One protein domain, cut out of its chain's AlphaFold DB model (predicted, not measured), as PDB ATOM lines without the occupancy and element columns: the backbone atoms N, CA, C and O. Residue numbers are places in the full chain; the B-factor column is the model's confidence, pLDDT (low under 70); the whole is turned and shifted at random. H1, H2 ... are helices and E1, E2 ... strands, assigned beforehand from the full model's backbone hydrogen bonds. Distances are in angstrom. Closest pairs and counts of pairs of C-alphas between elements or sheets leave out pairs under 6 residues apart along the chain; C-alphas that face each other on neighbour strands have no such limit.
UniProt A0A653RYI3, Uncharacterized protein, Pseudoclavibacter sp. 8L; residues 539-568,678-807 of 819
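Overview. This is residues 539 to 568 and 678 to 807 of the 819 residues of an uncharacterized protein of Pseudoclavibacter sp. 8L (UniProt A0A653RYI3). One strongly twisted sheet of six strands makes a wall of the domain, and three short helices, H1, H2 and H3, lie toward one side of it and only graze it. The unnamed stretch of residues 720 to 753 loops away from the sheet and reaches, at Gly 740, one end of the domain's greatest length. The printed part has 160 residues, with the order E1 E2 E3 E4 H1 H2 H3 E5 E6 along the chain and a mixed sheet, E1 E6 E5 E4 E3 E2. The class is mixed, helices and strands, with under half of the residues in named elements. The whole is compact, with a radius of gyration of the C-alphas of 15.8 A and spans of 47 by 38 by 36 A.

Along the chain. E4, residues 710 to 719, is the longest strand at 27.9 A, from C-alpha 710 at (11.052, 26.206, 14.424). E5 is residues 787 to 795, 25.0 A, and E6 is residues 801 to 807, 19.3 A, ending at (9.111, 8.687, 9.672). E3 is residues 699 to 704, 16.9 A; E2 is residues 683 to 688; E1 is residues 556 to 559, beginning at (7.210, 3.956, 9.004). H1 is residues 754 to 761, H2 residues 765 to 773 and H3 residues 775 to 783.

Arrangement. E5 and E4 are parallel at 21 degrees, with N 791 and O 714 2.8 A apart, within hydrogen-bond range. With H1, H2 and H3 between them, they form a strand-helix-strand unit, two parallel neighbour strands joined through helices. E2, E3 and E4 form a meander, each strand the antiparallel neighbour of the one before; N 701 and O 713 are 2.8 A apart, as are N 702 and O 684. E6 is antiparallel to E5, a hairpin, with N 804 and O 792 2.9 A apart. Edge strand E1 is antiparallel to E6, with N 558 and O 805 2.9 A apart. H1, H2 and H3 are on the sheet but only graze it. H2 and H3 touch only at the corner, only just, with 3 pairs of C-alphas within 8 A, the closest those of Leu 771 and Ala 778 at 5.4 A. H1 and H3 are apart. Every O i to N i+4 pair is within hydrogen-bond range in H1 and H3, and 4 of 5 in H2.

Size, cuts and confidence. The C-alphas farthest apart are those of Ala 568 and Gly 740, at 49.4 A. Residues 569 to 677 are not printed, and the C-alphas of 568 and 678 are 15.3 A apart across this cut. E4 to H1 is a long link of 34 residues. Mean pLDDT of the printed part is 85.8; 13 residues are under 70, among them 691 to 694 and 720 to 722.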
ATOM      1  N   PRO A 539      13.094  16.745   7.852       91.44
ATOM      2  CA  PRO A 539      12.264  15.893   8.692       91.44
ATOM      3  C   PRO A 539      12.897  15.652  10.065       91.44
ATOM      4  O   PRO A 539      14.104  15.438  10.194       91.44
ATOM      5  N   VAL A 540      12.060  15.633  11.097       87.31
ATOM      6  CA  VAL A 540      12.375  15.023  12.386       87.31
ATOM      7  C   VAL A 540      12.136  13.526  12.236       87.31
ATOM      8  O   VAL A 540      11.032  13.107  11.913       87.31
ATOM      9  N   ASN A 541      13.171  12.722  12.471       82.00
ATOM     10  CA  ASN A 541      13.091  11.264  12.528       82.00
ATOM     11  C   ASN A 541      13.604  10.789  13.894       82.00
ATOM     12  O   ASN A 541      14.408  11.472  14.534       82.00
ATOM     13  N   SER A 542      13.121   9.637  14.357       76.12
ATOM     14  CA  SER A 542      13.457   9.118  15.687       76.12
ATOM     15  C   SER A 542      14.927   8.654  15.767       76.12
ATOM     16  O   SER A 542      15.451   8.118  14.784       76.12
ATOM     17  N   PRO A 543      15.625   8.847  16.907       67.94
ATOM     18  CA  PRO A 543      17.042   8.499  17.034       67.94
ATOM     19  C   PRO A 543      17.328   7.025  16.720       67.94
ATOM     20  O   PRO A 543      16.628   6.134  17.187       67.94
ATOM     21  N   GLY A 544      18.385   6.767  15.946       63.25
ATOM     22  CA  GLY A 544      18.788   5.412  15.547       63.25
ATOM     23  C   GLY A 544      18.088   4.858  14.299       63.25
ATOM     24  O   GLY A 544      18.523   3.828  13.790       63.25
ATOM     25  N   VAL A 545      17.072   5.541  13.758       71.88
ATOM     26  CA  VAL A 545      16.516   5.218  12.434       71.88
ATOM     27  C   VAL A 545      17.447   5.774  11.355       71.88
ATOM     28  O   VAL A 545      17.560   6.989  11.196       71.88
ATOM     29  N   GLU A 546      18.103   4.891  10.598       73.94
ATOM     30  CA  GLU A 546      18.849   5.284   9.396       73.94
ATOM     31  C   GLU A 546      17.872   5.815   8.332       73.94
ATOM     32  O   GLU A 546      17.022   5.047   7.865       73.94
ATOM     33  N   PRO A 547      17.946   7.096   7.914       74.06
ATOM     34  CA  PRO A 547      16.884   7.698   7.106       74.06
ATOM     35  C   PRO A 547      16.754   7.120   5.690       74.06
ATOM     36  O   PRO A 547      15.716   7.298   5.058       74.06
ATOM     37  N   SER A 548      17.776   6.408   5.198       70.75
ATOM     38  CA  SER A 548      17.728   5.655   3.936       70.75
ATOM     39  C   SER A 548      16.853   4.401   3.995       70.75
ATOM     40  O   SER A 548      16.508   3.859   2.951       70.75
ATOM     41  N   ASN A 549      16.521   3.923   5.199       78.69
ATOM     42  CA  ASN A 549      15.740   2.703   5.416       78.69
ATOM     43  C   ASN A 549      14.242   2.996   5.625       78.69
ATOM     44  O   ASN A 549      13.459   2.075   5.846       78.69
ATOM     45  N   ILE A 550      13.845   4.271   5.570       84.50
ATOM     46  CA  ILE A 550      12.446   4.696   5.584       84.50
ATOM     47  C   ILE A 550      11.905   4.529   4.160       84.50
ATOM     48  O   ILE A 550      12.268   5.293   3.265       84.50
ATOM     49  N   ASP A 551      11.042   3.540   3.936       87.44
ATOM     50  CA  ASP A 551      10.283   3.459   2.687       87.44
ATOM     51  C   ASP A 551       9.377   4.696   2.536       87.44
ATOM     52  O   ASP A 551       8.766   5.175   3.491       87.44
ATOM     53  N   ALA A 552       9.312   5.233   1.322       87.56
ATOM     54  CA  ALA A 552       8.529   6.415   1.005       87.56
ATOM     55  C   ALA A 552       7.064   6.100   0.648       87.56
ATOM     56  O   ALA A 552       6.241   7.019   0.670       87.56
ATOM     57  N   HIS A 553       6.730   4.836   0.346       84.62
ATOM     58  CA  HIS A 553       5.380   4.381  -0.019       84.62
ATOM     59  C   HIS A 553       4.531   3.909   1.172       84.62
ATOM     60  O   HIS A 553       3.309   4.087   1.155       84.62
ATOM     61  N   SER A 554       5.153   3.320   2.195       84.12
ATOM     62  CA  SER A 554       4.509   2.843   3.426       84.12
ATOM     63  C   SER A 554       4.745   3.770   4.627       84.12
ATOM     64  O   SER A 554       5.558   4.692   4.587       84.12
ATOM     65  N   ALA A 555       3.972   3.571   5.698       85.94
ATOM     66  CA  ALA A 555       4.028   4.400   6.901       85.94
ATOM     67  C   ALA A 555       5.003   3.816   7.934       85.94
ATOM     68  O   ALA A 555       4.649   2.908   8.690       85.94
ATOM     69  N   HIS A 556       6.226   4.347   7.993       85.62
ATOM     70  CA  HIS A 556       7.210   3.956   9.004       85.62
ATOM     71  C   HIS A 556       6.847   4.561  10.368       85.62
ATOM     72  O   HIS A 556       6.989   5.766  10.563       85.62
ATOM     73  N   ARG A 557       6.380   3.748  11.323       87.62
ATOM     74  CA  ARG A 557       5.950   4.232  12.648       87.62
ATOM     75  C   ARG A 557       6.995   3.951  13.720       87.62
ATOM     76  O   ARG A 557       7.512   2.842  13.808       87.62
ATOM     77  N   THR A 558       7.240   4.930  14.584       83.69
ATOM     78  CA  THR A 558       8.032   4.762  15.813       83.69
ATOM     79  C   THR A 558       7.276   5.349  17.009       83.69
ATOM     80  O   THR A 558       6.739   6.450  16.878       83.69
ATOM     81  N   PRO A 559       7.201   4.664  18.165       77.56
ATOM     82  CA  PRO A 559       6.668   5.257  19.392       77.56
ATOM     83  C   PRO A 559       7.429   6.526  19.797       77.56
ATOM     84  O   PRO A 559       8.588   6.713  19.417       77.56
ATOM     85  N   THR A 560       6.786   7.389  20.581       78.19
ATOM     86  CA  THR A 560       7.430   8.561  21.186       78.19
ATOM     87  C   THR A 560       7.050   8.677  22.656       78.19
ATOM     88  O   THR A 560       5.912   8.392  23.021       78.19
ATOM     89  N   ASP A 561       7.982   9.141  23.488       76.31
ATOM     90  CA  ASP A 561       7.796   9.283  24.941       76.31
ATOM     91  C   ASP A 561       6.996  10.555  25.316       76.31
ATOM     92  O   ASP A 561       7.257  11.205  26.328       76.31
ATOM     93  N   ILE A 562       6.048  10.961  24.463       79.25
ATOM     94  CA  ILE A 562       5.217  12.155  24.646       79.25
ATOM     95  C   ILE A 562       3.990  11.764  25.474       79.25
ATOM     96  O   ILE A 562       2.973  11.327  24.935       79.25
ATOM     97  N   GLY A 563       4.084  11.933  26.794       81.06
ATOM     98  CA  GLY A 563       2.912  11.931  27.670       81.06
ATOM     99  C   GLY A 563       2.086  13.190  27.414       81.06
ATOM    100  O   GLY A 563       2.549  14.282  27.727       81.06
ATOM    101  N   VAL A 564       0.908  13.040  26.803       85.75
ATOM    102  CA  VAL A 564       0.026  14.159  26.435       85.75
ATOM    103  C   VAL A 564      -0.811  14.600  27.634       85.75
ATOM    104  O   VAL A 564      -1.556  13.796  28.198       85.75
ATOM    105  N   ASP A 565      -0.722  15.883  27.987       83.62
ATOM    106  CA  ASP A 565      -1.590  16.503  28.989       83.62
ATOM    107  C   ASP A 565      -2.997  16.678  28.392       83.62
ATOM    108  O   ASP A 565      -3.191  17.461  27.460       83.62
ATOM    109  N   ARG A 566      -3.984  15.938  28.913       85.12
ATOM    110  CA  ARG A 566      -5.368  15.987  28.414       85.12
ATOM    111  C   ARG A 566      -6.052  17.295  28.811       85.12
ATOM    112  O   ARG A 566      -6.002  17.707  29.971       85.12
ATOM    113  N   SER A 567      -6.736  17.922  27.863       88.31
ATOM    114  CA  SER A 567      -7.595  19.079  28.103       88.31
ATOM    115  C   SER A 567      -8.958  18.685  28.684       88.31
ATOM    116  O   SER A 567      -9.438  17.563  28.523       88.31
ATOM    117  N   ALA A 568      -9.633  19.654  29.310       91.81
ATOM    118  CA  ALA A 568     -11.032  19.495  29.714       91.81
ATOM    119  C   ALA A 568     -11.979  19.322  28.508       91.81
ATOM    120  O   ALA A 568     -13.042  18.719  28.647       91.81
ATOM    121  N   ILE A 678      -0.100  18.650  20.260       94.88
ATOM    122  CA  ILE A 678       0.603  19.848  19.771       94.88
ATOM    123  C   ILE A 678       0.877  20.817  20.933       94.88
ATOM    124  O   ILE A 678       2.005  21.301  21.066       94.88
ATOM    125  N   ALA A 679      -0.115  21.062  21.794       95.25
ATOM    126  CA  ALA A 679      -0.004  21.964  22.942       95.25
ATOM    127  C   ALA A 679       0.995  21.460  24.001       95.25
ATOM    128  O   ALA A 679       1.839  22.232  24.455       95.25
ATOM    129  N   THR A 680       0.973  20.160  24.317       94.94
ATOM    130  CA  THR A 680       1.938  19.474  25.204       94.94
ATOM    131  C   THR A 680       3.377  19.694  24.732       94.94
ATOM    132  O   THR A 680       4.280  19.958  25.524       94.94
ATOM    133  N   GLN A 681       3.609  19.650  23.417       93.88
ATOM    134  CA  GLN A 681       4.923  19.903  22.822       93.88
ATOM    135  C   GLN A 681       5.318  21.397  22.825       93.88
ATOM    136  O   GLN A 681       6.386  21.744  22.324       93.88
ATOM    137  N   GLY A 682       4.489  22.302  23.356       94.25
ATOM    138  CA  GLY A 682       4.697  23.753  23.294       94.25
ATOM    139  C   GLY A 682       4.451  24.346  21.900       94.25
ATOM    140  O   GLY A 682       4.976  25.412  21.575       94.25
ATOM    141  N   GLY A 683       3.713  23.636  21.044       95.38
ATOM    142  CA  GLY A 683       3.233  24.136  19.761       95.38
ATOM    143  C   GLY A 683       1.909  24.887  19.897       95.38
ATOM    144  O   GLY A 683       1.144  24.683  20.834       95.38
ATOM    145  N   THR A 684       1.617  25.762  18.939       96.56
ATOM    146  CA  THR A 684       0.282  26.358  18.755       96.56
ATOM    147  C   THR A 684      -0.311  25.827  17.457       96.56
ATOM    148  O   THR A 684       0.397  25.801  16.452       96.56
ATOM    149  N   VAL A 685      -1.583  25.419  17.453       96.25
ATOM    150  CA  VAL A 685      -2.295  25.033  16.222       96.25
ATOM    151  C   VAL A 685      -2.384  26.248  15.289       96.25
ATOM    152  O   VAL A 685      -2.772  27.340  15.706       96.25
ATOM    153  N   VAL A 686      -1.964  26.070  14.036       94.06
ATOM    154  CA  VAL A 686      -1.897  27.111  12.994       94.06
ATOM    155  C   VAL A 686      -2.770  26.800  11.780       94.06
ATOM    156  O   VAL A 686      -3.193  27.725  11.087       94.06
ATOM    157  N   VAL A 687      -3.071  25.521  11.553       91.62
ATOM    158  CA  VAL A 687      -4.173  25.064  10.703       91.62
ATOM    159  C   VAL A 687      -4.922  24.000  11.492       91.62
ATOM    160  O   VAL A 687      -4.323  23.012  11.910       91.62
ATOM    161  N   ASP A 688      -6.212  24.238  11.691       88.75
ATOM    162  CA  ASP A 688      -7.150  23.283  12.270       88.75
ATOM    163  C   ASP A 688      -7.921  22.638  11.107       88.75
ATOM    164  O   ASP A 688      -8.420  23.359  10.232       88.75
ATOM    165  N   GLY A 689      -7.918  21.306  11.030       79.94
ATOM    166  CA  GLY A 689      -8.539  20.521   9.958       79.94
ATOM    167  C   GLY A 689      -9.893  19.915  10.334       79.94
ATOM    168  O   GLY A 689     -10.446  19.155   9.544       79.94
ATOM    169  N   ASP A 690     -10.445  20.268  11.494       75.69
ATOM    170  CA  ASP A 690     -11.774  19.848  11.951       75.69
ATOM    171  C   ASP A 690     -12.854  20.184  10.902       75.69
ATOM    172  O   ASP A 690     -12.976  21.319  10.419       75.69
ATOM    173  N   GLY A 691     -13.588  19.155  10.470       62.25
ATOM    174  CA  GLY A 691     -14.579  19.239   9.395       62.25
ATOM    175  C   GLY A 691     -14.017  19.506   7.987       62.25
ATOM    176  O   GLY A 691     -14.787  19.847   7.081       62.25
ATOM    177  N   ALA A 692     -12.703  19.390   7.765       66.06
ATOM    178  CA  ALA A 692     -12.091  19.590   6.454       66.06
ATOM    179  C   ALA A 692     -12.349  18.419   5.482       66.06
ATOM    180  O   ALA A 692     -12.590  17.275   5.859       66.06
ATOM    181  N   GLY A 693     -12.324  18.728   4.182       62.81
ATOM    182  CA  GLY A 693     -12.574  17.745   3.124       62.81
ATOM    183  C   GLY A 693     -11.345  16.890   2.775       62.81
ATOM    184  O   GLY A 693     -10.216  17.284   3.062       62.81
ATOM    185  N   PRO A 694     -11.526  15.752   2.071       66.44
ATOM    186  CA  PRO A 694     -10.432  14.841   1.738       66.44
ATOM    187  C   PRO A 694      -9.256  15.525   1.024       66.44
ATOM    188  O   PRO A 694      -9.423  16.088  -0.060       66.44
ATOM    189  N   GLY A 695      -8.053  15.407   1.596       74.12
ATOM    190  CA  GLY A 695      -6.814  15.952   1.027       74.12
ATOM    191  C   GLY A 695      -6.155  17.082   1.826       74.12
ATOM    192  O   GLY A 695      -5.160  17.622   1.349       74.12
ATOM    193  N   THR A 696      -6.668  17.420   3.011       85.38
ATOM    194  CA  THR A 696      -5.965  18.206   4.043       85.38
ATOM    195  C   THR A 696      -5.253  17.300   5.054       85.38
ATOM    196  O   THR A 696      -5.446  16.084   5.040       85.38
ATOM    197  N   PHE A 697      -4.428  17.885   5.925       88.06
ATOM    198  CA  PHE A 697      -4.024  17.247   7.187       88.06
ATOM    199  C   PHE A 697      -5.073  17.495   8.284       88.06
ATOM    200  O   PHE A 697      -5.775  18.505   8.234       88.06
ATOM    201  N   ASP A 698      -5.142  16.606   9.279       90.00
ATOM    202  CA  ASP A 698      -6.137  16.698  10.358       90.00
ATOM    203  C   ASP A 698      -5.819  17.865  11.321       90.00
ATOM    204  O   ASP A 698      -6.668  18.712  11.578       90.00
ATOM    205  N   GLN A 699      -4.574  17.988  11.807       94.56
ATOM    206  CA  GLN A 699      -4.126  19.138  12.614       94.56
ATOM    207  C   GLN A 699      -2.684  19.552  12.275       94.56
ATOM    208  O   GLN A 699      -1.803  18.708  12.091       94.56
ATOM    209  N   ILE A 700      -2.398  20.861  12.242       96.06
ATOM    210  CA  ILE A 700      -1.041  21.394  12.021       96.06
ATOM    211  C   ILE A 700      -0.688  22.426  13.089       96.06
ATOM    212  O   ILE A 700      -1.325  23.474  13.207       96.06
ATOM    213  N   GLY A 701       0.391  22.167  13.822       97.25
ATOM    214  CA  GLY A 701       0.972  23.055  14.821       97.25
ATOM    215  C   GLY A 701       2.289  23.691  14.381       97.25
ATOM    216  O   GLY A 701       3.065  23.112  13.623       97.25
ATOM    217  N   LEU A 702       2.594  24.872  14.917       97.25
ATOM    218  CA  LEU A 702       3.920  25.479  14.854       97.25
ATOM    219  C   LEU A 702       4.497  25.599  16.268       97.25
ATOM    220  O   LEU A 702       3.918  26.248  17.139       97.25
ATOM    221  N   ARG A 703       5.660  24.984  16.481       96.62
ATOM    222  CA  ARG A 703       6.438  25.032  17.723       96.62
ATOM    223  C   ARG A 703       7.714  25.836  17.494       96.62
ATOM    224  O   ARG A 703       8.398  25.636  16.490       96.62
ATOM    225  N   VAL A 704       8.071  26.703  18.439       94.75
ATOM    226  CA  VAL A 704       9.339  27.455  18.433       94.75
ATOM    227  C   VAL A 704      10.120  27.083  19.689       94.75
ATOM    228  O   VAL A 704       9.623  27.263  20.796       94.75
ATOM    229  N   GLY A 705      11.319  26.519  19.528       89.00
ATOM    230  CA  GLY A 705      12.198  26.187  20.651       89.00
ATOM    231  C   GLY A 705      12.822  27.420  21.311       89.00
ATOM    232  O   GLY A 705      12.882  28.495  20.712       89.00
ATOM    233  N   GLU A 706      13.343  27.257  22.531       88.19
ATOM    234  CA  GLU A 706      14.090  28.308  23.251       88.19
ATOM    235  C   GLU A 706      15.352  28.769  22.497       88.19
ATOM    236  O   GLU A 706      15.807  29.902  22.647       88.19
ATOM    237  N   ASP A 707      15.896  27.894  21.650       87.88
ATOM    238  CA  ASP A 707      17.002  28.139  20.722       87.88
ATOM    239  C   ASP A 707      16.586  28.913  19.454       87.88
ATOM    240  O   ASP A 707      17.434  29.267  18.634       87.88
ATOM    241  N   GLY A 708      15.287  29.171  19.278       88.06
ATOM    242  CA  GLY A 708      14.694  29.751  18.074       88.06
ATOM    243  C   GLY A 708      14.417  28.741  16.954       88.06
ATOM    244  O   GLY A 708      13.905  29.143  15.907       88.06
ATOM    245  N   THR A 709      14.711  27.447  17.139       89.94
ATOM    246  CA  THR A 709      14.462  26.424  16.113       89.94
ATOM    247  C   THR A 709      12.967  26.190  15.957       89.94
ATOM    248  O   THR A 709      12.287  25.748  16.887       89.94
ATOM    249  N   GLN A 710      12.456  26.432  14.753       95.88
ATOM    250  CA  GLN A 710      11.052  26.206  14.424       95.88
ATOM    251  C   GLN A 710      10.807  24.746  14.025       95.88
ATOM    252  O   GLN A 710      11.661  24.069  13.441       95.88
ATOM    253  N   THR A 711       9.629  24.230  14.356       97.06
ATOM    254  CA  THR A 711       9.165  22.904  13.942       97.06
ATOM    255  C   THR A 711       7.686  22.986  13.600       97.06
ATOM    256  O   THR A 711       6.872  23.309  14.464       97.06
ATOM    257  N   LEU A 712       7.355  22.695  12.346       97.31
ATOM    258  CA  LEU A 712       5.996  22.407  11.918       97.31
ATOM    259  C   LEU A 712       5.670  20.983  12.383       97.31
ATOM    260  O   LEU A 712       6.321  20.033  11.948       97.31
ATOM    261  N   ILE A 713       4.715  20.850  13.296       97.31
ATOM    262  CA  ILE A 713       4.177  19.565  13.742       97.31
ATOM    263  C   ILE A 713       2.935  19.305  12.896       97.31
ATOM    264  O   ILE A 713       2.038  20.141  12.858       97.31
ATOM    265  N   VAL A 714       2.880  18.172  12.211       97.19
ATOM    266  CA  VAL A 714       1.711  17.745  11.439       97.19
ATOM    267  C   VAL A 714       1.186  16.471  12.081       97.19
ATOM    268  O   VAL A 714       1.926  15.493  12.179       97.19
ATOM    269  N   ALA A 715      -0.061  16.491  12.536       95.25
ATOM    270  CA  ALA A 715      -0.690  15.384  13.235       95.25
ATOM    271  C   ALA A 715      -1.822  14.779  12.392       95.25
ATOM    272  O   ALA A 715      -2.755  15.472  11.991       95.25
ATOM    273  N   GLU A 716      -1.730  13.472  12.155       91.62
ATOM    274  CA  GLU A 716      -2.838  12.621  11.731       91.62
ATOM    275  C   GLU A 716      -3.603  12.210  13.000       91.62
ATOM    276  O   GLU A 716      -3.074  11.475  13.841       91.62
ATOM    277  N   ALA A 717      -4.827  12.696  13.161       89.44
ATOM    278  CA  ALA A 717      -5.668  12.527  14.338       89.44
ATOM    279  C   ALA A 717      -6.606  11.328  14.162       89.44
ATOM    280  O   ALA A 717      -7.354  11.272  13.188       89.44
ATOM    281  N   LYS A 718      -6.581  10.327  15.050       84.31
ATOM    282  CA  LYS A 718      -7.432   9.127  14.918       84.31
ATOM    283  C   LYS A 718      -8.034   8.737  16.267       84.31
ATOM    284  O   LYS A 718      -7.305   8.515  17.228       84.31
ATOM    285  N   GLY A 719      -9.358   8.642  16.351       75.62
ATOM    286  CA  GLY A 719     -10.056   8.262  17.581       75.62
ATOM    287  C   GLY A 719     -10.680   6.869  17.537       75.62
ATOM    288  O   GLY A 719     -11.005   6.340  16.472       75.62
ATOM    289  N   GLY A 720     -10.859   6.266  18.711       66.62
ATOM    290  CA  GLY A 720     -11.488   4.957  18.860       66.62
ATOM    291  C   GLY A 720     -10.693   3.853  18.158       66.62
ATOM    292  O   GLY A 720      -9.491   3.697  18.376       66.62
ATOM    293  N   SER A 721     -11.362   3.079  17.303       59.53
ATOM    294  CA  SER A 721     -10.757   1.993  16.520       59.53
ATOM    295  C   SER A 721     -10.103   2.451  15.206       59.53
ATOM    296  O   SER A 721      -9.506   1.620  14.518       59.53
ATOM    297  N   ALA A 722     -10.178   3.742  14.847       65.56
ATOM    298  CA  ALA A 722      -9.703   4.253  13.561       65.56
ATOM    299  C   ALA A 722      -8.202   3.980  13.320       65.56
ATOM    300  O   ALA A 722      -7.349   4.185  14.189       65.56
ATOM    301  N   ARG A 723      -7.872   3.535  12.102       72.88
ATOM    302  CA  ARG A 723      -6.513   3.174  11.657       72.88
ATOM    303  C   ARG A 723      -6.145   4.015  10.424       72.88
ATOM    304  O   ARG A 723      -7.022   4.381   9.649       72.88
ATOM    305  N   LEU A 724      -4.855   4.312  10.219       73.62
ATOM    306  CA  LEU A 724      -4.400   4.971   8.981       73.62
ATOM    307  C   LEU A 724      -4.713   4.096   7.756       73.62
ATOM    308  O   LEU A 724      -4.462   2.890   7.781       73.62
ATOM    309  N   SER A 725      -5.204   4.709   6.679       73.44
ATOM    310  CA  SER A 725      -5.589   4.015   5.449       73.44
ATOM    311  C   SER A 725      -4.392   3.367   4.742       73.44
ATOM    312  O   SER A 725      -3.523   4.047   4.188       73.44
ATOM    313  N   THR A 726      -4.390   2.033   4.705       61.59
ATOM    314  CA  THR A 726      -3.445   1.202   3.939       61.59
ATOM    315  C   THR A 726      -3.627   1.385   2.433       61.59
ATOM    316  O   THR A 726      -2.652   1.536   1.701       61.59
ATOM    317  N   THR A 727      -4.881   1.461   1.978       68.25
ATOM    318  CA  THR A 727      -5.278   1.763   0.592       68.25
ATOM    319  C   THR A 727      -4.824   3.159   0.148       68.25
ATOM    320  O   THR A 727      -4.554   3.376  -1.038       68.25
ATOM    321  N   GLY A 728      -4.711   4.097   1.095       78.69
ATOM    322  CA  GLY A 728      -4.051   5.386   0.915       78.69
ATOM    323  C   GLY A 728      -4.628   6.248  -0.210       78.69
ATOM    324  O   GLY A 728      -5.801   6.140  -0.583       78.69
ATOM    325  N   ARG A 729      -3.781   7.111  -0.779       82.50
ATOM    326  CA  ARG A 729      -4.127   7.990  -1.908       82.50
ATOM    327  C   ARG A 729      -3.438   7.556  -3.194       82.50
ATOM    328  O   ARG A 729      -2.320   7.049  -3.163       82.50
ATOM    329  N   ILE A 730      -4.121   7.778  -4.316       86.81
ATOM    330  CA  ILE A 730      -3.532   7.684  -5.655       86.81
ATOM    331  C   ILE A 730      -2.649   8.919  -5.857       86.81
ATOM    332  O   ILE A 730      -3.109  10.039  -5.642       86.81
ATOM    333  N   LEU A 731      -1.396   8.703  -6.249       84.38
ATOM    334  CA  LEU A 731      -0.426   9.756  -6.533       84.38
ATOM    335  C   LEU A 731      -0.663  10.370  -7.926       84.38
ATOM    336  O   LEU A 731      -1.169   9.681  -8.816       84.38
ATOM    337  N   PRO A 732      -0.248  11.628  -8.162       85.12
ATOM    338  CA  PRO A 732      -0.295  12.238  -9.487       85.12
ATOM    339  C   PRO A 732       0.458  11.422 -10.548       85.12
ATOM    340  O   PRO A 732       1.582  10.960 -10.319       85.12
ATOM    341  N   ASP A 733      -0.135  11.295 -11.734       85.38
ATOM    342  CA  ASP A 733       0.487  10.628 -12.881       85.38
ATOM    343  C   ASP A 733       1.841  11.269 -13.231       85.38
ATOM    344  O   ASP A 733       1.958  12.489 -13.372       85.38
ATOM    345  N   GLY A 734       2.877  10.439 -13.384       82.38
ATOM    346  CA  GLY A 734       4.250  10.903 -13.609       82.38
ATOM    347  C   GLY A 734       5.008  11.333 -12.345       82.38
ATOM    348  O   GLY A 734       6.092  11.908 -12.465       82.38
ATOM    349  N   THR A 735       4.489  11.056 -11.139       83.44
ATOM    350  CA  THR A 735       5.258  11.216  -9.889       83.44
ATOM    351  C   THR A 735       6.608  10.508 -10.014       83.44
ATOM    352  O   THR A 735       6.676   9.339 -10.389       83.44
ATOM    353  N   THR A 736       7.687  11.237  -9.734       83.62
ATOM    354  CA  THR A 736       9.069  10.779  -9.929       83.62
ATOM    355  C   THR A 736       9.794  10.761  -8.586       83.62
ATOM    356  O   THR A 736       9.748  11.758  -7.863       83.62
ATOM    357  N   LEU A 737      10.432   9.634  -8.272       83.69
ATOM    358  CA  LEU A 737      11.248   9.410  -7.078       83.69
ATOM    359  C   LEU A 737      12.612  10.110  -7.175       83.69
ATOM    360  O   LEU A 737      13.018  10.612  -8.229       83.69
ATOM    361  N   ALA A 738      13.350  10.133  -6.070       80.94
ATOM    362  CA  ALA A 738      14.604  10.858  -5.939       80.94
ATOM    363  C   ALA A 738      15.744  10.324  -6.812       80.94
ATOM    364  O   ALA A 738      16.634  11.102  -7.150       80.94
ATOM    365  N   ASP A 739      15.715   9.045  -7.183       82.50
ATOM    366  CA  ASP A 739      16.658   8.404  -8.109       82.50
ATOM    367  C   ASP A 739      16.332   8.661  -9.598       82.50
ATOM    368  O   ASP A 739      17.103   8.277 -10.479       82.50
ATOM    369  N   GLY A 740      15.204   9.322  -9.884       83.75
ATOM    370  CA  GLY A 740      14.675   9.543 -11.230       83.75
ATOM    371  C   GLY A 740      13.684   8.475 -11.711       83.75
ATOM    372  O   GLY A 740      13.226   8.558 -12.854       83.75
ATOM    373  N   THR A 741      13.322   7.493 -10.880       85.62
ATOM    374  CA  THR A 741      12.305   6.482 -11.201       85.62
ATOM    375  C   THR A 741      10.920   7.122 -11.280       85.62
ATOM    376  O   THR A 741      10.405   7.658 -10.302       85.62
ATOM    377  N   VAL A 742      10.285   7.047 -12.452       85.19
ATOM    378  CA  VAL A 742       8.895   7.489 -12.649       85.19
ATOM    379  C   VAL A 742       7.949   6.365 -12.229       85.19
ATOM    380  O   VAL A 742       8.029   5.255 -12.757       85.19
ATOM    381  N   LEU A 743       7.045   6.656 -11.295       81.00
ATOM    382  CA  LEU A 743       6.044   5.708 -10.814       81.00
ATOM    383  C   LEU A 743       4.963   5.437 -11.880       81.00
ATOM    384  O   LEU A 743       4.567   6.364 -12.594       81.00
ATOM    385  N   PRO A 744       4.428   4.202 -11.974       86.06
ATOM    386  CA  PRO A 744       3.283   3.898 -12.829       86.06
ATOM    387  C   PRO A 744       2.058   4.773 -12.522       86.06
ATOM    388  O   PRO A 744       1.754   5.040 -11.357       86.06
ATOM    389  N   ASN A 745       1.308   5.165 -13.554       82.94
ATOM    390  CA  ASN A 745       0.023   5.851 -13.400       82.94
ATOM    391  C   ASN A 745      -0.920   5.039 -12.493       82.94
ATOM    392  O   ASN A 745      -0.988   3.812 -12.598       82.94
ATOM    393  N   GLY A 746      -1.642   5.715 -11.598       84.44
ATOM    394  CA  GLY A 746      -2.483   5.055 -10.592       84.44
ATOM    395  C   GLY A 746      -1.742   4.469  -9.377       84.44
ATOM    396  O   GLY A 746      -2.394   3.860  -8.526       84.44
ATOM    397  N   SER A 747      -0.418   4.651  -9.256       84.25
ATOM    398  CA  SER A 747       0.349   4.260  -8.058       84.25
ATOM    399  C   SER A 747      -0.231   4.868  -6.781       84.25
ATOM    400  O   SER A 747      -0.709   6.002  -6.783       84.25
ATOM    401  N   ARG A 748      -0.150   4.127  -5.672       85.06
ATOM    402  CA  ARG A 748      -0.676   4.543  -4.366       85.06
ATOM    403  C   ARG A 748       0.435   4.776  -3.343       85.06
ATOM    404  O   ARG A 748       1.505   4.173  -3.423       85.06
ATOM    405  N   ALA A 749       0.143   5.635  -2.372       83.50
ATOM    406  CA  ALA A 749       0.944   5.854  -1.172       83.50
ATOM    407  C   ALA A 749       0.046   5.742   0.067       83.50
ATOM    408  O   ALA A 749      -1.011   6.381   0.126       83.50
ATOM    409  N   ALA A 750       0.456   4.926   1.041       84.75
ATOM    410  CA  ALA A 750      -0.303   4.695   2.269       84.75
ATOM    411  C   ALA A 750      -0.367   5.970   3.124       84.75
ATOM    412  O   ALA A 750       0.574   6.768   3.127       84.75
ATOM    413  N   GLN A 751      -1.452   6.163   3.872       86.00
ATOM    414  CA  GLN A 751      -1.561   7.286   4.807       86.00
ATOM    415  C   GLN A 751      -0.469   7.184   5.882       86.00
ATOM    416  O   GLN A 751      -0.240   6.108   6.435       86.00
ATOM    417  N   GLY A 752       0.231   8.289   6.147       86.88
ATOM    418  CA  GLY A 752       1.422   8.311   7.001       86.88
ATOM    419  C   GLY A 752       2.752   7.983   6.305       86.88
ATOM    420  O   GLY A 752       3.769   7.874   6.984       86.88
ATOM    421  N   SER A 753       2.773   7.819   4.977       90.38
ATOM    422  CA  SER A 753       4.007   7.659   4.183       90.38
ATOM    423  C   SER A 753       4.577   8.992   3.677       90.38
ATOM    424  O   SER A 753       3.886  10.012   3.641       90.38
ATOM    425  N   THR A 754       5.835   8.990   3.217       93.12
ATOM    426  CA  THR A 754       6.498  10.208   2.705       93.12
ATOM    427  C   THR A 754       5.846  10.729   1.420       93.12
ATOM    428  O   THR A 754       5.666  11.937   1.260       93.12
ATOM    429  N   LEU A 755       5.448   9.839   0.505       91.19
ATOM    430  CA  LEU A 755       4.777  10.225  -0.739       91.19
ATOM    431  C   LEU A 755       3.338  10.704  -0.496       91.19
ATOM    432  O   LEU A 755       2.902  11.648  -1.153       91.19
ATOM    433  N   TYR A 756       2.634  10.127   0.484       92.00
ATOM    434  CA  TYR A 756       1.337  10.641   0.933       92.00
ATOM    435  C   TYR A 756       1.476  12.050   1.519       92.00
ATOM    436  O   TYR A 756       0.774  12.957   1.074       92.00
ATOM    437  N   PHE A 757       2.419  12.255   2.447       94.56
ATOM    438  CA  PHE A 757       2.685  13.555   3.075       94.56
ATOM    439  C   PHE A 757       2.995  14.634   2.031       94.56
ATOM    440  O   PHE A 757       2.361  15.689   2.008       94.56
ATOM    441  N   ASN A 758       3.918  14.330   1.112       92.19
ATOM    442  CA  ASN A 758       4.267  15.170  -0.033       92.19
ATOM    443  C   ASN A 758       3.042  15.608  -0.848       92.19
ATOM    444  O   ASN A 758       2.986  16.747  -1.309       92.19
ATOM    445  N   ASP A 759       2.085  14.706  -1.066       90.81
ATOM    446  CA  ASP A 759       0.899  14.989  -1.871       90.81
ATOM    447  C   ASP A 759      -0.257  15.595  -1.055       90.81
ATOM    448  O   ASP A 759      -1.137  16.214  -1.644       90.81
ATOM    449  N   VAL A 760      -0.305  15.474   0.281       91.31
ATOM    450  CA  VAL A 760      -1.207  16.314   1.105       91.31
ATOM    451  C   VAL A 760      -0.679  17.747   1.096       91.31
ATOM    452  O   VAL A 760      -1.371  18.657   0.652       91.31
ATOM    453  N   PHE A 761       0.586  17.942   1.486       92.88
ATOM    454  CA  PHE A 761       1.194  19.256   1.726       92.88
ATOM    455  C   PHE A 761       1.041  20.235   0.549       92.88
ATOM    456  O   PHE A 761       0.853  21.434   0.748       92.88
ATOM    457  N   ARG A 762       1.115  19.733  -0.691       89.25
ATOM    458  CA  ARG A 762       1.000  20.544  -1.918       89.25
ATOM    459  C   ARG A 762      -0.443  20.886  -2.315       89.25
ATOM    460  O   ARG A 762      -0.628  21.806  -3.106       89.25
ATOM    461  N   ASN A 763      -1.429  20.135  -1.822       87.62
ATOM    462  CA  ASN A 763      -2.839  20.236  -2.215       87.62
ATOM    463  C   ASN A 763      -3.750  20.772  -1.093       87.62
ATOM    464  O   ASN A 763      -4.823  21.293  -1.396       87.62
ATOM    465  N   ASP A 764      -3.320  20.702   0.170       87.88
ATOM    466  CA  ASP A 764      -4.020  21.272   1.324       87.88
ATOM    467  C   ASP A 764      -4.206  22.792   1.150       87.88
ATOM    468  O   ASP A 764      -3.261  23.586   1.195       87.88
ATOM    469  N   ALA A 765      -5.456  23.204   0.935       88.25
ATOM    470  CA  ALA A 765      -5.809  24.591   0.658       88.25
ATOM    471  C   ALA A 765      -5.640  25.517   1.877       88.25
ATOM    472  O   ALA A 765      -5.373  26.711   1.699       88.25
ATOM    473  N   ASN A 766      -5.767  24.979   3.094       88.62
ATOM    474  CA  ASN A 766      -5.673  25.732   4.341       88.62
ATOM    475  C   ASN A 766      -4.201  25.994   4.684       88.62
ATOM    476  O   ASN A 766      -3.812  27.142   4.912       88.62
ATOM    477  N   LEU A 767      -3.351  24.971   4.587       90.19
ATOM    478  CA  LEU A 767      -1.898  25.097   4.690       90.19
ATOM    479  C   LEU A 767      -1.331  26.000   3.585       90.19
ATOM    480  O   LEU A 767      -0.539  26.901   3.866       90.19
ATOM    481  N   ALA A 768      -1.784  25.841   2.338       89.62
ATOM    482  CA  ALA A 768      -1.378  26.707   1.231       89.62
ATOM    483  C   ALA A 768      -1.843  28.167   1.397       89.62
ATOM    484  O   ALA A 768      -1.246  29.069   0.801       89.62
ATOM    485  N   ALA A 769      -2.891  28.432   2.186       88.44
ATOM    486  CA  ALA A 769      -3.251  29.782   2.612       88.44
ATOM    487  C   ALA A 769      -2.328  30.286   3.728       88.44
ATOM    488  O   ALA A 769      -1.710  31.339   3.569       88.44
ATOM    489  N   TYR A 770      -2.146  29.506   4.794       91.94
ATOM    490  CA  TYR A 770      -1.304  29.879   5.929       91.94
ATOM    491  C   TYR A 770       0.152  30.176   5.521       91.94
ATOM    492  O   TYR A 770       0.716  31.191   5.929       91.94
ATOM    493  N   LEU A 771       0.750  29.356   4.650       92.75
ATOM    494  CA  LEU A 771       2.116  29.554   4.140       92.75
ATOM    495  C   LEU A 771       2.257  30.779   3.222       92.75
ATOM    496  O   LEU A 771       3.336  31.368   3.150       92.75
ATOM    497  N   ARG A 772       1.182  31.192   2.539       91.50
ATOM    498  CA  ARG A 772       1.168  32.397   1.692       91.50
ATOM    499  C   ARG A 772       1.225  33.670   2.530       91.50
ATOM    500  O   ARG A 772       1.932  34.607   2.162       91.50
ATOM    501  N   ASP A 773       0.518  33.670   3.655       93.75
ATOM    502  CA  ASP A 773       0.477  34.794   4.590       93.75
ATOM    503  C   ASP A 773       1.689  34.792   5.546       93.75
ATOM    504  O   ASP A 773       2.069  35.840   6.069       93.75
ATOM    505  N   ASN A 774       2.373  33.646   5.692       93.44
ATOM    506  CA  ASN A 774       3.606  33.469   6.471       93.44
ATOM    507  C   ASN A 774       4.824  33.113   5.581       93.44
ATOM    508  O   ASN A 774       5.433  32.052   5.750       93.44
ATOM    509  N   PRO A 775       5.260  33.995   4.657       92.12
ATOM    510  CA  PRO A 775       6.295  33.672   3.669       92.12
ATOM    511  C   PRO A 775       7.676  33.364   4.274       92.12
ATOM    512  O   PRO A 775       8.478  32.684   3.640       92.12
ATOM    513  N   ALA A 776       7.963  33.822   5.498       92.12
ATOM    514  CA  ALA A 776       9.191  33.463   6.213       92.12
ATOM    515  C   ALA A 776       9.198  31.989   6.666       92.12
ATOM    516  O   ALA A 776      10.237  31.337   6.596       92.12
ATOM    517  N   LEU A 777       8.039  31.453   7.068       92.31
ATOM    518  CA  LEU A 777       7.871  30.034   7.392       92.31
ATOM    519  C   LEU A 777       7.981  29.181   6.123       92.31
ATOM    520  O   LEU A 777       8.682  28.174   6.122       92.31
ATOM    521  N   ALA A 778       7.358  29.617   5.023       92.56
ATOM    522  CA  ALA A 778       7.474  28.949   3.727       92.56
ATOM    523  C   ALA A 778       8.929  28.908   3.216       92.56
ATOM    524  O   ALA A 778       9.385  27.864   2.757       92.56
ATOM    525  N   ALA A 779       9.682  30.007   3.346       89.25
ATOM    526  CA  ALA A 779      11.105  30.039   3.002       89.25
ATOM    527  C   ALA A 779      11.942  29.102   3.893       89.25
ATOM    528  O   ALA A 779      12.750  28.334   3.377       89.25
ATOM    529  N   GLY A 780      11.702  29.100   5.209       92.12
ATOM    530  CA  GLY A 780      12.416  28.219   6.138       92.12
ATOM    531  C   GLY A 780      12.083  26.729   5.966       92.12
ATOM    532  O   GLY A 780      12.926  25.864   6.191       92.12
ATOM    533  N   LEU A 781      10.873  26.406   5.505       93.00
ATOM    534  CA  LEU A 781      10.506  25.056   5.069       93.00
ATOM    535  C   LEU A 781      11.172  24.692   3.729       93.00
ATOM    536  O   LEU A 781      11.499  23.529   3.506       93.00
ATOM    537  N   ALA A 782      11.421  25.661   2.844       89.75
ATOM    538  CA  ALA A 782      12.114  25.422   1.579       89.75
ATOM    539  C   ALA A 782      13.630  25.196   1.747       89.75
ATOM    540  O   ALA A 782      14.199  24.312   1.096       89.75
ATOM    541  N   ASP A 783      14.290  25.965   2.619       88.06
ATOM    542  CA  ASP A 783      15.727  25.830   2.898       88.06
ATOM    543  C   ASP A 783      16.070  24.765   3.961       88.06
ATOM    544  O   ASP A 783      17.204  24.283   3.991       88.06
ATOM    545  N   GLY A 784      15.087  24.336   4.762       89.06
ATOM    546  CA  GLY A 784      15.229  23.306   5.796       89.06
ATOM    547  C   GLY A 784      15.593  23.836   7.189       89.06
ATOM    548  O   GLY A 784      15.844  23.040   8.094       89.06
ATOM    549  N   SER A 785      15.618  25.156   7.397       90.44
ATOM    550  CA  SER A 785      15.774  25.769   8.727       90.44
ATOM    551  C   SER A 785      14.543  25.596   9.628       90.44
ATOM    552  O   SER A 785      14.667  25.617  10.854       90.44
ATOM    553  N   VAL A 786      13.366  25.358   9.041       94.06
ATOM    554  CA  VAL A 786      12.158  24.898   9.740       94.06
ATOM    555  C   VAL A 786      12.068  23.383   9.597       94.06
ATOM    556  O   VAL A 786      12.025  22.850   8.484       94.06
ATOM    557  N   ARG A 787      12.011  22.678  10.730       95.19
ATOM    558  CA  ARG A 787      11.854  21.219  10.747       95.19
ATOM    559  C   ARG A 787      10.394  20.803  10.563       95.19
ATOM    560  O   ARG A 787       9.494  21.550  10.929       95.19
ATOM    561  N   VAL A 788      10.173  19.597  10.049       96.31
ATOM    562  CA  VAL A 788       8.852  18.966   9.904       96.31
ATOM    563  C   VAL A 788       8.816  17.719  10.779       96.31
ATOM    564  O   VAL A 788       9.607  16.809  10.554       96.31
ATOM    565  N   ASP A 789       7.931  17.664  11.770       95.44
ATOM    566  CA  ASP A 789       7.673  16.458  12.562       95.44
ATOM    567  C   ASP A 789       6.274  15.936  12.224       95.44
ATOM    568  O   ASP A 789       5.289  16.648  12.416       95.44
ATOM    569  N   TYR A 790       6.192  14.729  11.669       96.81
ATOM    570  CA  TYR A 790       4.939  14.119  11.225       96.81
ATOM    571  C   TYR A 790       4.550  13.022  12.216       96.81
ATOM    572  O   TYR A 790       5.361  12.160  12.560       96.81
ATOM    573  N   GLN A 791       3.333  13.094  12.740       95.62
ATOM    574  CA  GLN A 791       2.899  12.337  13.910       95.62
ATOM    575  C   GLN A 791       1.523  11.714  13.645       95.62
ATOM    576  O   GLN A 791       0.659  12.334  13.040       95.62
ATOM    577  N   LEU A 792       1.311  10.489  14.113       94.56
ATOM    578  CA  LEU A 792      -0.002   9.893  14.328       94.56
ATOM    579  C   LEU A 792      -0.338  10.077  15.804       94.56
ATOM    580  O   LEU A 792       0.407   9.604  16.665       94.56
ATOM    581  N   VAL A 793      -1.467  10.716  16.085       92.44
ATOM    582  CA  VAL A 793      -2.028  10.839  17.429       92.44
ATOM    583  C   VAL A 793      -3.277   9.961  17.495       92.44
ATOM    584  O   VAL A 793      -4.273  10.259  16.837       92.44
ATOM    585  N   LYS A 794      -3.219   8.853  18.252       89.75
ATOM    586  CA  LYS A 794      -4.380   7.973  18.480       89.75
ATOM    587  C   LYS A 794      -4.965   8.216  19.873       89.75
ATOM    588  O   LYS A 794      -4.265   7.998  20.864       89.75
ATOM    589  N   ALA A 795      -6.243   8.584  19.931       82.44
ATOM    590  CA  ALA A 795      -7.063   8.563  21.141       82.44
ATOM    591  C   ALA A 795      -7.827   7.231  21.234       82.44
ATOM    592  O   ALA A 795      -8.585   6.884  20.327       82.44
ATOM    593  N   SER A 796      -7.631   6.465  22.306       77.06
ATOM    594  CA  SER A 796      -8.310   5.179  22.517       77.06
ATOM    595  C   SER A 796      -9.765   5.349  22.991       77.06
ATOM    596  O   SER A 796     -10.115   6.403  23.531       77.06
ATOM    597  N   PRO A 797     -10.615   4.308  22.873       66.62
ATOM    598  CA  PRO A 797     -11.922   4.252  23.539       66.62
ATOM    599  C   PRO A 797     -11.862   4.553  25.048       66.62
ATOM    600  O   PRO A 797     -12.765   5.188  25.587       66.62
ATOM    601  N   GLY A 798     -10.775   4.150  25.717       67.56
ATOM    602  CA  GLY A 798     -10.525   4.384  27.144       67.56
ATOM    603  C   GLY A 798      -9.991   5.779  27.502       67.56
ATOM    604  O   GLY A 798      -9.612   6.002  28.650       67.56
ATOM    605  N   GLY A 799      -9.916   6.719  26.554       72.75
ATOM    606  CA  GLY A 799      -9.479   8.095  26.828       72.75
ATOM    607  C   GLY A 799      -7.970   8.238  27.082       72.75
ATOM    608  O   GLY A 799      -7.533   9.203  27.716       72.75
ATOM    609  N   SER A 800      -7.160   7.284  26.612       80.12
ATOM    610  CA  SER A 800      -5.697   7.405  26.572       80.12
ATOM    611  C   SER A 800      -5.239   7.952  25.218       80.12
ATOM    612  O   SER A 800      -5.711   7.515  24.168       80.12
ATOM    613  N   ILE A 801      -4.315   8.913  25.238       83.62
ATOM    614  CA  ILE A 801      -3.721   9.501  24.033       83.62
ATOM    615  C   ILE A 801      -2.328   8.900  23.832       83.62
ATOM    616  O   ILE A 801      -1.541   8.809  24.771       83.62
ATOM    617  N   SER A 802      -2.016   8.506  22.599       86.62
ATOM    618  CA  SER A 802      -0.706   7.981  22.207       86.62
ATOM    619  C   SER A 802      -0.177   8.704  20.971       86.62
ATOM    620  O   SER A 802      -0.932   8.968  20.034       86.62
ATOM    621  N   VAL A 803       1.124   9.011  20.958       88.94
ATOM    622  CA  VAL A 803       1.787   9.703  19.842       88.94
ATOM    623  C   VAL A 803       2.866   8.805  19.236       88.94
ATOM    624  O   VAL A 803       3.821   8.397  19.904       88.94
ATOM    625  N   GLN A 804       2.726   8.502  17.948       90.75
ATOM    626  CA  GLN A 804       3.710   7.777  17.145       90.75
ATOM    627  C   GLN A 804       4.269   8.712  16.073       90.75
ATOM    628  O   GLN A 804       3.510   9.334  15.337       90.75
ATOM    629  N   ARG A 805       5.590   8.790  15.918       91.81
ATOM    630  CA  ARG A 805       6.205   9.521  14.806       91.81
ATOM    631  C   ARG A 805       6.107   8.708  13.520       91.81
ATOM    632  O   ARG A 805       6.495   7.537  13.491       91.81
ATOM    633  N   LEU A 806       5.638   9.370  12.470       92.88
ATOM    634  CA  LEU A 806       5.564   8.903  11.092       92.88
ATOM    635  C   LEU A 806       6.848   9.347  10.380       92.88
ATOM    636  O   LEU A 806       7.024  10.515  10.042       92.88
ATOM    637  N   GLY A 807       7.790   8.418  10.227       91.44
ATOM    638  CA  GLY A 807       9.111   8.687   9.672       91.44
ATOM    639  C   GLY A 807       9.040   9.157   8.221       91.44
ATOM    640  O   GLY A 807       8.404   8.522   7.381       91.44
TER     641      GLY A 807